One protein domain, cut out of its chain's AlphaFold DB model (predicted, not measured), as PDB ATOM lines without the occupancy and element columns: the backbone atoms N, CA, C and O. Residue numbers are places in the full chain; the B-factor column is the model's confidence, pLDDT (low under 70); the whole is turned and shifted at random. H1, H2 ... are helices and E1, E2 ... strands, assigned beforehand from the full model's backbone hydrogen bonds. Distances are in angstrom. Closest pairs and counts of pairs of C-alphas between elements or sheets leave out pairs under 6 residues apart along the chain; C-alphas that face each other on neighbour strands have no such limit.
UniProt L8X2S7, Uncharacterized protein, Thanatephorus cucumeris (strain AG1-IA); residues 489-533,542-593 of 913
ATOM      1  N   ILE A 489      46.597  34.163 -49.180       93.44
ATOM      2  CA  ILE A 489      45.185  33.929 -48.874       93.44
ATOM      3  C   ILE A 489      44.982  34.442 -47.453       93.44
ATOM      4  O   ILE A 489      45.503  33.841 -46.515       93.44
ATOM      5  N   VAL A 490      44.261  35.547 -47.303       96.19
ATOM      6  CA  VAL A 490      43.918  36.135 -46.004       96.19
ATOM      7  C   VAL A 490      42.461  35.804 -45.708       96.19
ATOM      8  O   VAL A 490      41.598  35.941 -46.574       96.19
ATOM      9  N   GLN A 491      42.196  35.330 -44.495       97.31
ATOM     10  CA  GLN A 491      40.842  35.055 -44.018       97.31
ATOM     11  C   GLN A 491      40.380  36.246 -43.176       97.31
ATOM     12  O   GLN A 491      41.128  36.719 -42.321       97.31
ATOM     13  N   ARG A 492      39.174  36.750 -43.437       97.88
ATOM     14  CA  ARG A 492      38.543  37.822 -42.655       97.88
ATOM     15  C   ARG A 492      37.091  37.455 -42.405       97.88
ATOM     16  O   ARG A 492      36.346  37.255 -43.360       97.88
ATOM     17  N   ASP A 493      36.688  37.368 -41.147       98.12
ATOM     18  CA  ASP A 493      35.272  37.223 -40.818       98.12
ATOM     19  C   ASP A 493      34.518  38.529 -41.081       98.12
ATOM     20  O   ASP A 493      35.076  39.620 -40.952       98.12
ATOM     21  N   PHE A 494      33.249  38.405 -41.467       97.88
ATOM     22  CA  PHE A 494      32.374  39.536 -41.747       97.88
ATOM     23  C   PHE A 494      30.987  39.342 -41.126       97.88
ATOM     24  O   PHE A 494      30.443  38.233 -41.046       97.88
ATOM     25  N   SER A 495      30.411  40.455 -40.689       98.25
ATOM     26  CA  SER A 495      29.144  40.530 -39.965       98.25
ATOM     27  C   SER A 495      28.205  41.564 -40.581       98.25
ATOM     28  O   SER A 495      28.631  42.460 -41.307       98.25
ATOM     29  N   CYS A 496      26.915  41.464 -40.265       98.25
ATOM     30  CA  CYS A 496      25.932  42.474 -40.645       98.25
ATOM     31  C   CYS A 496      26.186  43.790 -39.891       98.25
ATOM     32  O   CYS A 496      26.139  43.804 -38.660       98.25
ATOM     33  N   ARG A 497      26.358  44.905 -40.612       97.94
ATOM     34  CA  ARG A 497      26.641  46.231 -40.026       97.94
ATOM     35  C   ARG A 497      25.570  46.769 -39.066       97.94
ATOM     36  O   ARG A 497      25.875  47.645 -38.270       97.94
ATOM     37  N   HIS A 498      24.343  46.244 -39.126       97.94
ATOM     38  CA  HIS A 498      23.214  46.693 -38.295       97.94
ATOM     39  C   HIS A 498      23.013  45.889 -37.008       97.94
ATOM     40  O   HIS A 498      22.490  46.420 -36.037       97.94
ATOM     41  N   CYS A 499      23.392  44.606 -36.989       97.75
ATOM     42  CA  CYS A 499      23.100  43.708 -35.861       97.75
ATOM     43  C   CYS A 499      24.292  42.853 -35.405       97.75
ATOM     44  O   CYS A 499      24.097  41.914 -34.640       97.75
ATOM     45  N   ALA A 500      25.494  43.118 -35.928       97.75
ATOM     46  CA  ALA A 500      26.755  42.412 -35.659       97.75
ATOM     47  C   ALA A 500      26.762  40.878 -35.888       97.75
ATOM     48  O   ALA A 500      27.785  40.230 -35.674       97.75
ATOM     49  N   ASP A 501      25.668  40.287 -36.377       97.50
ATOM     50  CA  ASP A 501      25.560  38.847 -36.637       97.50
ATOM     51  C   ASP A 501      26.562  38.394 -37.715       97.50
ATOM     52  O   ASP A 501      26.651  38.994 -38.791       97.50
ATOM     53  N   GLN A 502      27.324  37.341 -37.416       97.81
ATOM     54  CA  GLN A 502      28.440  36.852 -38.228       97.81
ATOM     55  C   GLN A 502      27.918  36.063 -39.436       97.81
ATOM     56  O   GLN A 502      27.543  34.892 -39.334       97.81
ATOM     57  N   MET A 503      27.948  36.696 -40.607       97.75
ATOM     58  CA  MET A 503      27.438  36.132 -41.859       97.75
ATOM     59  C   MET A 503      28.373  35.051 -42.426       97.75
ATOM     60  O   MET A 503      27.910  34.064 -43.014       97.75
ATOM     61  N   GLY A 504      29.686  35.193 -42.218       97.75
ATOM     62  CA  GLY A 504      30.680  34.198 -42.610       97.75
ATOM     63  C   GLY A 504      32.106  34.735 -42.657       97.75
ATOM     64  O   GLY A 504      32.455  35.657 -41.924       97.75
ATOM     65  N   THR A 505      32.897  34.154 -43.555       98.19
ATOM     66  CA  THR A 505      34.325  34.415 -43.747       98.19
ATOM     67  C   THR A 505      34.606  34.724 -45.219       98.19
ATOM     68  O   THR A 505      34.214  33.974 -46.117       98.19
ATOM     69  N   LEU A 506      35.304  35.826 -45.474       97.06
ATOM     70  CA  LEU A 506      35.858  36.192 -46.773       97.06
ATOM     71  C   LEU A 506      37.244  35.562 -46.936       97.06
ATOM     72  O   LEU A 506      38.079  35.621 -46.029       97.06
ATOM     73  N   LEU A 507      37.510  34.994 -48.112       96.19
ATOM     74  CA  LEU A 507      38.837  34.533 -48.514       96.19
ATOM     75  C   LEU A 507      39.413  35.530 -49.523       96.19
ATOM     76  O   LEU A 507      39.099  35.465 -50.712       96.19
ATOM     77  N   LEU A 508      40.241  36.455 -49.039       95.69
ATOM     78  CA  LEU A 508      40.868  37.516 -49.830       95.69
ATOM     79  C   LEU A 508      42.181  37.003 -50.432       95.69
ATOM     80  O   LEU A 508      42.985  36.374 -49.737       95.69
ATOM     81  N   ARG A 509      42.388  37.200 -51.737       92.31
ATOM     82  CA  ARG A 509      43.418  36.478 -52.501       92.31
ATOM     83  C   ARG A 509      44.089  37.357 -53.552       92.31
ATOM     84  O   ARG A 509      43.589  37.498 -54.668       92.31
ATOM     85  N   GLY A 510      45.262  37.869 -53.206       94.44
ATOM     86  CA  GLY A 510      46.084  38.721 -54.062       94.44
ATOM     87  C   GLY A 510      47.576  38.567 -53.782       94.44
ATOM     88  O   GLY A 510      47.995  37.653 -53.063       94.44
ATOM     89  N   THR A 511      48.392  39.447 -54.351       94.69
ATOM     90  CA  THR A 511      49.748  39.735 -53.849       94.69
ATOM     91  C   THR A 511      49.694  40.394 -52.465       94.69
ATOM     92  O   THR A 511      48.613  40.648 -51.936       94.69
ATOM     93  N   ARG A 512      50.850  40.620 -51.823       95.19
ATOM     94  CA  ARG A 512      50.879  41.310 -50.523       95.19
ATOM     95  C   ARG A 512      50.373  42.748 -50.676       95.19
ATOM     96  O   ARG A 512      49.460  43.137 -49.963       95.19
ATOM     97  N   ASP A 513      50.890  43.444 -51.681       94.94
ATOM     98  CA  ASP A 513      50.599  44.846 -51.982       94.94
ATOM     99  C   ASP A 513      49.113  45.061 -52.327       94.94
ATOM    100  O   ASP A 513      48.496  46.003 -51.839       94.94
ATOM    101  N   GLU A 514      48.498  44.138 -53.083       95.06
ATOM    102  CA  GLU A 514      47.041  44.117 -53.311       95.06
ATOM    103  C   GLU A 514      46.251  43.999 -51.994       95.06
ATOM    104  O   GLU A 514      45.233  44.661 -51.824       95.06
ATOM    105  N   LEU A 515      46.693  43.145 -51.065       96.06
ATOM    106  CA  LEU A 515      45.970  42.829 -49.825       96.06
ATOM    107  C   LEU A 515      46.174  43.858 -48.698       96.06
ATOM    108  O   LEU A 515      45.363  43.885 -47.771       96.06
ATOM    109  N   ASP A 516      47.218  44.686 -48.780       95.88
ATOM    110  CA  ASP A 516      47.487  45.793 -47.850       95.88
ATOM    111  C   ASP A 516      46.750  47.097 -48.218       95.88
ATOM    112  O   ASP A 516      46.751  48.049 -47.433       95.88
ATOM    113  N   VAL A 517      46.066  47.139 -49.371       95.25
ATOM    114  CA  VAL A 517      45.129  48.217 -49.744       95.25
ATOM    115  C   VAL A 517      44.094  48.416 -48.638       95.25
ATOM    116  O   VAL A 517      43.451  47.458 -48.202       95.25
ATOM    117  N   ARG A 518      43.879  49.659 -48.195       96.88
ATOM    118  CA  ARG A 518      42.919  49.963 -47.125       96.88
ATOM    119  C   ARG A 518      41.491  49.775 -47.630       96.88
ATOM    120  O   ARG A 518      41.073  50.422 -48.585       96.88
ATOM    121  N   HIS A 519      40.723  48.923 -46.960       96.69
ATOM    122  CA  HIS A 519      39.352  48.603 -47.354       96.69
ATOM    123  C   HIS A 519      38.412  48.425 -46.152       96.69
ATOM    124  O   HIS A 519      38.853  48.325 -45.005       96.69
ATOM    125  N   GLU A 520      37.106  48.407 -46.417       97.12
ATOM    126  CA  GLU A 520      36.037  48.202 -45.435       97.12
ATOM    127  C   GLU A 520      35.009  47.178 -45.927       97.12
ATOM    128  O   GLU A 520      34.652  47.163 -47.104       97.12
ATOM    129  N   PHE A 521      34.516  46.331 -45.021       97.31
ATOM    130  CA  PHE A 521      33.511  45.310 -45.317       97.31
ATOM    131  C   PHE A 521      32.111  45.845 -45.005       97.31
ATOM    132  O   PHE A 521      31.723  45.943 -43.841       97.31
ATOM    133  N   VAL A 522      31.331  46.165 -46.036       97.31
ATOM    134  CA  VAL A 522      29.989  46.742 -45.884       97.31
ATOM    135  C   VAL A 522      28.954  45.698 -46.283       97.31
ATOM    136  O   VAL A 522      28.595  45.579 -47.454       97.31
ATOM    137  N   TYR A 523      28.484  44.934 -45.291       97.19
ATOM    138  CA  TYR A 523      27.526  43.839 -45.465       97.19
ATOM    139  C   TYR A 523      26.278  43.987 -44.592       97.19
ATOM    140  O   TYR A 523      26.322  44.482 -43.465       97.19
ATOM    141  N   GLU A 524      25.152  43.503 -45.111       97.50
ATOM    142  CA  GLU A 524      23.856  43.452 -44.436       97.50
ATOM    143  C   GLU A 524      23.232  42.071 -44.624       97.50
ATOM    144  O   GLU A 524      23.113  41.599 -45.753       97.50
ATOM    145  N   CYS A 525      22.803  41.420 -43.542       97.00
ATOM    146  CA  CYS A 525      22.124  40.127 -43.634       97.00
ATOM    147  C   CYS A 525      20.694  40.270 -44.184       97.00
ATOM    148  O   CYS A 525      20.102  41.348 -44.132       97.00
ATOM    149  N   ASN A 526      20.103  39.159 -44.642       94.94
ATOM    150  CA  ASN A 526      18.740  39.125 -45.204       94.94
ATOM    151  C   ASN A 526      17.664  39.807 -44.321       94.94
ATOM    152  O   ASN A 526      16.682  40.299 -44.860       94.94
ATOM    153  N   LYS A 527      17.849  39.883 -42.991       95.69
ATOM    154  CA  LYS A 527      16.923  40.561 -42.055       95.69
ATOM    155  C   LYS A 527      16.937  42.094 -42.151       95.69
ATOM    156  O   LYS A 527      15.953  42.723 -41.786       95.69
ATOM    157  N   HIS A 528      18.042  42.686 -42.609       96.38
ATOM    158  CA  HIS A 528      18.233  44.142 -42.702       96.38
ATOM    159  C   HIS A 528      18.372  44.635 -44.153       96.38
ATOM    160  O   HIS A 528      18.447  45.839 -44.395       96.38
ATOM    161  N   SER A 529      18.372  43.722 -45.131       93.44
ATOM    162  CA  SER A 529      18.304  44.076 -46.547       93.44
ATOM    163  C   SER A 529      16.920  44.626 -46.892       93.44
ATOM    164  O   SER A 529      15.979  43.874 -47.120       93.44
ATOM    165  N   SER A 530      16.808  45.951 -46.982       87.44
ATOM    166  CA  SER A 530      15.588  46.649 -47.420       87.44
ATOM    167  C   SER A 530      15.196  46.386 -48.881       87.44
ATOM    168  O   SER A 530      14.079  46.701 -49.282       87.44
ATOM    169  N   THR A 531      16.099  45.826 -49.689       83.81
ATOM    170  CA  THR A 531      15.802  45.368 -51.053       83.81
ATOM    171  C   THR A 531      15.524  43.863 -51.008       83.81
ATOM    172  O   THR A 531      16.342  43.137 -50.428       83.81
ATOM    173  N   PRO A 532      14.420  43.373 -51.606       79.88
ATOM    174  CA  PRO A 532      14.171  41.940 -51.718       79.88
ATOM    175  C   PRO A 532      15.286  41.260 -52.531       79.88
ATOM    176  O   PRO A 532      15.886  41.901 -53.400       79.88
ATOM    177  N   PRO A 533      15.587  39.973 -52.281       74.81
ATOM    178  CA  PRO A 533      16.589  39.256 -53.060       74.81
ATOM    179  C   PRO A 533      16.184  39.233 -54.546       74.81
ATOM    180  O   PRO A 533      15.010  38.999 -54.845       74.81
ATOM    181  N   THR A 542      28.625  37.991 -61.152       54.00
ATOM    182  CA  THR A 542      29.123  39.367 -61.288       54.00
ATOM    183  C   THR A 542      30.216  39.602 -60.250       54.00
ATOM    184  O   THR A 542      29.942  39.907 -59.095       54.00
ATOM    185  N   ARG A 543      31.477  39.395 -60.644       63.66
ATOM    186  CA  ARG A 543      32.656  39.562 -59.779       63.66
ATOM    187  C   ARG A 543      33.070  41.031 -59.663       63.66
ATOM    188  O   ARG A 543      34.194  41.374 -60.008       63.66
ATOM    189  N   GLN A 544      32.156  41.868 -59.189       82.75
ATOM    190  CA  GLN A 544      32.454  43.223 -58.731       82.75
ATOM    191  C   GLN A 544      32.333  43.223 -57.204       82.75
ATOM    192  O   GLN A 544      31.239  43.458 -56.689       82.75
ATOM    193  N   PRO A 545      33.399  42.856 -56.461       85.56
ATOM    194  CA  PRO A 545      33.370  42.889 -55.000       85.56
ATOM    195  C   PRO A 545      33.111  44.295 -54.439       85.56
ATOM    196  O   PRO A 545      32.768  44.406 -53.269       85.56
ATOM    197  N   GLU A 546      33.257  45.344 -55.248       89.69
ATOM    198  CA  GLU A 546      33.054  46.747 -54.890       89.69
ATOM    199  C   GLU A 546      31.571  47.148 -54.782       89.69
ATOM    200  O   GLU A 546      31.241  48.057 -54.017       89.69
ATOM    201  N   ASP A 547      30.654  46.494 -55.514       90.75
ATOM    202  CA  ASP A 547      29.235  46.876 -55.492       90.75
ATOM    203  C   ASP A 547      28.499  46.281 -54.283       90.75
ATOM    204  O   ASP A 547      27.936  45.183 -54.307       90.75
ATOM    205  N   ILE A 548      28.436  47.091 -53.226       92.69
ATOM    206  CA  ILE A 548      27.705  46.833 -51.980       92.69
ATOM    207  C   ILE A 548      26.194  46.581 -52.149       92.69
ATOM    208  O   ILE A 548      25.532  46.188 -51.186       92.69
ATOM    209  N   ARG A 549      25.617  46.820 -53.335       91.31
ATOM    210  CA  ARG A 549      24.202  46.545 -53.633       91.31
ATOM    211  C   ARG A 549      23.970  45.105 -54.089       91.31
ATOM    212  O   ARG A 549      22.832  44.639 -54.020       91.31
ATOM    213  N   LEU A 550      25.013  44.396 -54.533       90.88
ATOM    214  CA  LEU A 550      24.901  43.020 -55.011       90.88
ATOM    215  C   LEU A 550      24.581  42.033 -53.881       90.88
ATOM    216  O   LEU A 550      24.910  42.230 -52.708       90.88
ATOM    217  N   ALA A 551      23.941  40.929 -54.265       92.56
ATOM    218  CA  ALA A 551      23.629  39.829 -53.367       92.56
ATOM    219  C   ALA A 551      24.915  39.145 -52.871       92.56
ATOM    220  O   ALA A 551      25.722  38.640 -53.652       92.56
ATOM    221  N   CYS A 552      25.063  39.059 -51.550       93.81
ATOM    222  CA  CYS A 552      26.138  38.349 -50.867       93.81
ATOM    223  C   CYS A 552      25.867  36.832 -50.935       93.81
ATOM    224  O   CYS A 552      25.352  36.212 -49.995       93.81
ATOM    225  N   VAL A 553      26.169  36.254 -52.097       93.62
ATOM    226  CA  VAL A 553      26.008  34.833 -52.429       93.62
ATOM    227  C   VAL A 553      27.206  34.025 -51.934       93.62
ATOM    228  O   VAL A 553      28.353  34.389 -52.168       93.62
ATOM    229  N   CYS A 554      26.949  32.896 -51.273       94.69
ATOM    230  CA  CYS A 554      28.001  31.983 -50.833       94.69
ATOM    231  C   CYS A 554      28.605  31.205 -52.020       94.69
ATOM    232  O   CYS A 554      27.906  30.421 -52.662       94.69
ATOM    233  N   ASP A 555      29.919  31.310 -52.249       93.69
ATOM    234  CA  ASP A 555      30.668  30.572 -53.287       93.69
ATOM    235  C   ASP A 555      30.699  29.042 -53.081       93.69
ATOM    236  O   ASP A 555      31.260  28.320 -53.911       93.69
ATOM    237  N   VAL A 556      30.138  28.560 -51.966       93.94
ATOM    238  CA  VAL A 556      30.136  27.153 -51.541       93.94
ATOM    239  C   VAL A 556      28.749  26.524 -51.696       93.94
ATOM    240  O   VAL A 556      28.624  25.539 -52.407       93.94
ATOM    241  N   CYS A 557      27.704  27.104 -51.093       92.12
ATOM    242  CA  CYS A 557      26.332  26.572 -51.160       92.12
ATOM    243  C   CYS A 557      25.393  27.317 -52.122       92.12
ATOM    244  O   CYS A 557      24.213  27.004 -52.158       92.12
ATOM    245  N   GLY A 558      25.841  28.361 -52.827       90.81
ATOM    246  CA  GLY A 558      25.003  29.140 -53.755       90.81
ATOM    247  C   GLY A 558      23.901  30.005 -53.118       90.81
ATOM    248  O   GLY A 558      23.419  30.929 -53.765       90.81
ATOM    249  N   ARG A 559      23.523  29.766 -51.855       90.19
ATOM    250  CA  ARG A 559      22.506  30.557 -51.138       90.19
ATOM    251  C   ARG A 559      22.958  31.998 -50.857       90.19
ATOM    252  O   ARG A 559      24.082  32.235 -50.397       90.19
ATOM    253  N   THR A 560      22.036  32.945 -51.032       92.94
ATOM    254  CA  THR A 560      22.174  34.358 -50.636       92.94
ATOM    255  C   THR A 560      22.069  34.518 -49.118       92.94
ATOM    256  O   THR A 560      21.081  34.107 -48.508       92.94
ATOM    257  N   ARG A 561      23.072  35.141 -48.488       94.50
ATOM    258  CA  ARG A 561      23.074  35.428 -47.037       94.50
ATOM    259  C   ARG A 561      22.740  36.879 -46.689       94.50
ATOM    260  O   ARG A 561      22.465  37.180 -45.525       94.50
ATOM    261  N   GLY A 562      22.780  37.760 -47.681       95.00
ATOM    262  CA  GLY A 562      22.546  39.186 -47.519       95.00
ATOM    263  C   GLY A 562      22.855  39.957 -48.794       95.00
ATOM    264  O   GLY A 562      22.849  39.385 -49.886       95.00
ATOM    265  N   ARG A 563      23.232  41.222 -48.635       94.69
ATOM    266  CA  ARG A 563      23.864  42.070 -49.657       94.69
ATOM    267  C   ARG A 563      25.147  42.690 -49.105       94.69
ATOM    268  O   ARG A 563      25.315  42.733 -47.884       94.69
ATOM    269  N   GLY A 564      26.047  43.137 -49.974       95.06
ATOM    270  CA  GLY A 564      27.254  43.845 -49.549       95.06
ATOM    271  C   GLY A 564      28.523  43.504 -50.316       95.06
ATOM    272  O   GLY A 564      28.558  42.572 -51.118       95.06
ATOM    273  N   GLY A 565      29.573  44.264 -50.011       95.56
ATOM    274  CA  GLY A 565      30.846  44.247 -50.723       95.56
ATOM    275  C   GLY A 565      31.990  44.876 -49.925       95.56
ATOM    276  O   GLY A 565      31.895  45.093 -48.714       95.56
ATOM    277  N   ILE A 566      33.082  45.160 -50.629       96.56
ATOM    278  CA  ILE A 566      34.340  45.687 -50.107       96.56
ATOM    279  C   ILE A 566      34.569  47.080 -50.692       96.56
ATOM    280  O   ILE A 566      34.819  47.214 -51.887       96.56
ATOM    281  N   ILE A 567      34.519  48.115 -49.855       95.88
ATOM    282  CA  ILE A 567      34.780  49.494 -50.284       95.88
ATOM    283  C   ILE A 567      36.269  49.816 -50.060       95.88
ATOM    284  O   ILE A 567      36.739  49.665 -48.928       95.88
ATOM    285  N   PRO A 568      37.030  50.268 -51.074       96.25
ATOM    286  CA  PRO A 568      38.363  50.839 -50.874       96.25
ATOM    287  C   PRO A 568      38.252  52.174 -50.119       96.25
ATOM    288  O   PRO A 568      37.407  53.007 -50.444       96.25
ATOM    289  N   LYS A 569      39.085  52.390 -49.094       96.50
ATOM    290  CA  LYS A 569      39.039  53.623 -48.282       96.50
ATOM    291  C   LYS A 569      39.660  54.821 -48.994       96.50
ATOM    292  O   LYS A 569      39.204  55.945 -48.807       96.50
ATOM    293  N   ASP A 570      40.681  54.566 -49.801       95.06
ATOM    294  CA  ASP A 570      41.404  55.583 -50.549       95.06
ATOM    295  C   ASP A 570      40.730  55.760 -51.927       95.06
ATOM    296  O   ASP A 570      40.632  54.821 -52.723       95.06
ATOM    297  N   GLN A 571      40.178  56.953 -52.185       91.06
ATOM    298  CA  GLN A 571      39.325  57.198 -53.356       91.06
ATOM    299  C   GLN A 571      40.083  56.989 -54.676       91.06
ATOM    300  O   GLN A 571      41.206  57.456 -54.848       91.06
ATOM    301  N   GLY A 572      39.445  56.297 -55.624       89.88
ATOM    302  CA  GLY A 572      40.029  55.958 -56.927       89.88
ATOM    303  C   GLY A 572      40.896  54.692 -56.942       89.88
ATOM    304  O   GLY A 572      41.232  54.213 -58.023       89.88
ATOM    305  N   GLN A 573      41.222  54.098 -55.788       92.38
ATOM    306  CA  GLN A 573      41.950  52.828 -55.744       92.38
ATOM    307  C   GLN A 573      41.008  51.636 -55.983       92.38
ATOM    308  O   GLN A 573      39.991  51.498 -55.312       92.38
ATOM    309  N   MET A 574      41.349  50.749 -56.922       91.12
ATOM    310  CA  MET A 574      40.576  49.529 -57.201       91.12
ATOM    311  C   MET A 574      41.020  48.344 -56.328       91.12
ATOM    312  O   MET A 574      42.196  48.225 -55.972       91.12
ATOM    313  N   ILE A 575      40.097  47.423 -56.031       94.06
ATOM    314  CA  ILE A 575      40.389  46.192 -55.285       94.06
ATOM    315  C   ILE A 575      41.063  45.171 -56.216       94.06
ATOM    316  O   ILE A 575      40.420  44.444 -56.967       94.06
ATOM    317  N   GLY A 576      42.397  45.105 -56.171       93.44
ATOM    318  CA  GLY A 576      43.184  44.221 -57.044       93.44
ATOM    319  C   GLY A 576      43.107  42.719 -56.718       93.44
ATOM    320  O   GLY A 576      43.533  41.897 -57.531       93.44
ATOM    321  N   PHE A 577      42.576  42.337 -55.550       94.06
ATOM    322  CA  PHE A 577      42.511  40.942 -55.097       94.06
ATOM    323  C   PHE A 577      41.178  40.253 -55.412       94.06
ATOM    324  O   PHE A 577      40.102  40.844 -55.372       94.06
ATOM    325  N   ALA A 578      41.232  38.938 -55.630       92.88
ATOM    326  CA  ALA A 578      40.029  38.123 -55.740       92.88
ATOM    327  C   ALA A 578      39.413  37.858 -54.356       92.88
ATOM    328  O   ALA A 578      40.119  37.523 -53.402       92.88
ATOM    329  N   VAL A 579      38.086  37.933 -54.277       93.88
ATOM    330  CA  VAL A 579      37.285  37.610 -53.088       93.88
ATOM    331  C   VAL A 579      36.550  36.292 -53.324       93.88
ATOM    332  O   VAL A 579      36.067  36.044 -54.429       93.88
ATOM    333  N   GLU A 580      36.440  35.460 -52.291       94.69
ATOM    334  CA  GLU A 580      35.441  34.388 -52.232       94.69
ATOM    335  C   GLU A 580      34.653  34.492 -50.925       94.69
ATOM    336  O   GLU A 580      35.244  34.648 -49.854       94.69
ATOM    337  N   VAL A 581      33.329  34.391 -51.010       95.81
ATOM    338  CA  VAL A 581      32.409  34.550 -49.879       95.81
ATOM    339  C   VAL A 581      32.002  33.176 -49.357       95.81
ATOM    340  O   VAL A 581      31.324  32.414 -50.047       95.81
ATOM    341  N   VAL A 582      32.365  32.850 -48.116       97.19
ATOM    342  CA  VAL A 582      31.997  31.579 -47.480       97.19
ATOM    343  C   VAL A 582      31.099  31.851 -46.280       97.19
ATOM    344  O   VAL A 582      31.544  32.377 -45.267       97.19
ATOM    345  N   CYS A 583      29.820  31.483 -46.362       97.44
ATOM    346  CA  CYS A 583      28.907  31.664 -45.230       97.44
ATOM    347  C   CYS A 583      29.310  30.812 -44.014       97.44
ATOM    348  O   CYS A 583      29.883  29.732 -44.178       97.44
ATOM    349  N   LYS A 584      28.957  31.264 -42.804       97.19
ATOM    350  CA  LYS A 584      29.350  30.654 -41.519       97.19
ATOM    351  C   LYS A 584      29.182  29.127 -41.470       97.19
ATOM    352  O   LYS A 584      30.135  28.423 -41.143       97.19
ATOM    353  N   THR A 585      28.029  28.597 -41.890       95.44
ATOM    354  CA  THR A 585      27.780  27.141 -41.900       95.44
ATOM    355  C   THR A 585      28.674  26.398 -42.896       95.44
ATOM    356  O   THR A 585      29.189  25.326 -42.589       95.44
ATOM    357  N   CYS A 586      28.931  26.977 -44.072       96.19
ATOM    358  CA  CYS A 586      29.836  26.390 -45.060       96.19
ATOM    359  C   CYS A 586      31.298  26.443 -44.619       96.19
ATOM    360  O   CYS A 586      32.030  25.489 -44.864       96.19
ATOM    361  N   PHE A 587      31.723  27.521 -43.955       97.06
ATOM    362  CA  PHE A 587      33.081  27.628 -43.419       97.06
ATOM    363  C   PHE A 587      33.309  26.637 -42.274       97.06
ATOM    364  O   PHE A 587      34.422  26.151 -42.088       97.06
ATOM    365  N   GLN A 588      32.256  26.281 -41.530       96.25
ATOM    366  CA  GLN A 588      32.294  25.219 -40.525       96.25
ATOM    367  C   GLN A 588      32.347  23.821 -41.159       96.25
ATOM    368  O   GLN A 588      33.262  23.072 -40.818       96.25
ATOM    369  N   ARG A 589      31.445  23.493 -42.098       96.31
ATOM    370  CA  ARG A 589      31.294  22.148 -42.702       96.31
ATOM    371  C   ARG A 589      32.335  21.786 -43.771       96.31
ATOM    372  O   ARG A 589      32.697  20.618 -43.898       96.31
ATOM    373  N   TYR A 590      32.814  22.752 -44.555       97.38
ATOM    374  CA  TYR A 590      33.609  22.486 -45.760       97.38
ATOM    375  C   TYR A 590      34.991  23.140 -45.729       97.38
ATOM    376  O   TYR A 590      35.234  24.152 -45.074       97.38
ATOM    377  N   GLN A 591      35.909  22.562 -46.499       96.38
ATOM    378  CA  GLN A 591      37.248  23.082 -46.752       96.38
ATOM    379  C   GLN A 591      37.583  22.900 -48.238       96.38
ATOM    380  O   GLN A 591      37.188  21.914 -48.867       96.38
ATOM    381  N   ARG A 592      38.300  23.860 -48.838       94.31
ATOM    382  CA  ARG A 592      38.789  23.707 -50.213       94.31
ATOM    383  C   ARG A 592      40.021  22.810 -50.217       94.31
ATOM    384  O   ARG A 592      41.029  23.123 -49.590       94.31
ATOM    385  N   CYS A 593      39.938  21.727 -50.975       95.19
ATOM    386  CA  CYS A 593      41.027  20.790 -51.188       95.19
ATOM    387  C   CYS A 593      41.976  21.314 -52.278       95.19
ATOM    388  O   CYS A 593      41.544  21.552 -53.407       95.19
TER     389      CYS A 593
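AT A GLANCE: This is residues 489 to 533 and 542 to 593 of the 913 residues of an uncharacterized protein of Thanatephorus cucumeris (strain AG1-IA) (UniProt L8X2S7). Two three-stranded sheets lie face to face as a sandwich, E1 E2 E6 and E3 E5 E4, their strands crossed at 41 degrees. The small helix H1 is in the chain's passage from E2 to E3, while H2 runs on from E6 beside the first sheet and leads to E7, away from both sheets. The printed part has 97 residues with two named helices and seven named strands, in the order E1 E2 H1 E3 E4 E5 E6 H2 E7; both sheets are antiparallel and the class is mostly strand. It is compact, with a radius of gyration of the C-alphas of 13.0 A and spans of 34 by 34 by 24 A.

HOW THE PARTS SIT: Start at inner strand E2, residues 502 to 509. Its hairpin partner E1, residues 490 to 495, is antiparallel at 154 degrees; look for N 492 and O 506, 3.0 A apart. E6, residues 578 to 583, is E2's other antiparallel neighbour, at 156 degrees, with N 507 and O 580 at 2.9 A. This sheet is strongly twisted, but only just, its C-alphas lying up to 4.2 A off the best plane. In the facing sheet, E5, residues 560 to 568, is antiparallel at 161 degrees to E3, residues 519 to 525, with N 522 and O 565 at 2.9 A. E5 also forms a hairpin with E4, residues 551 to 553, where N 552 and O 562 are 2.8 A apart. The parts of the two sheets that face each other are 8.7 A centre to centre, and their best planes are 9 degrees apart. H2, residues 584 to 589, is on the first sheet at a height over the sheet of 7.2 A, only just over none of its strands, with 2 of its C-alphas falling on E6. Its closest C-alphas to E2 are those of Lys 584 and Gly 504, 3.9 A apart. H1, residues 512 to 515, only grazes that sheet. E7, residues 590 to 592, pairs with no named strand and meets H2 only through their link. Every O i to N i+4 pair of H2 is within hydrogen-bond range; H1 is too short for such a pair.

IN THESE COORDINATES: Find C-alpha 490 at (43.918, 36.135, -46.004), where E1 begins and runs 16.6 A. E2 covers 20.7 A, E3 19.6 A, E5 23.1 A and E6 16.6 A. E7 ends at C-alpha 592, (38.789, 23.707, -50.213).

THE WHOLE: The C-alphas farthest apart, of Gly 572 and Arg 589, are 37.7 A apart. Residues 534 to 541 are not printed; C-alphas 533 and 542 are 15.0 A apart across this cut, in the link from E3 to E4. Of the links printed whole, none is long. Mean pLDDT of the printed part is 93.7, with residues 542 to 543 under 70.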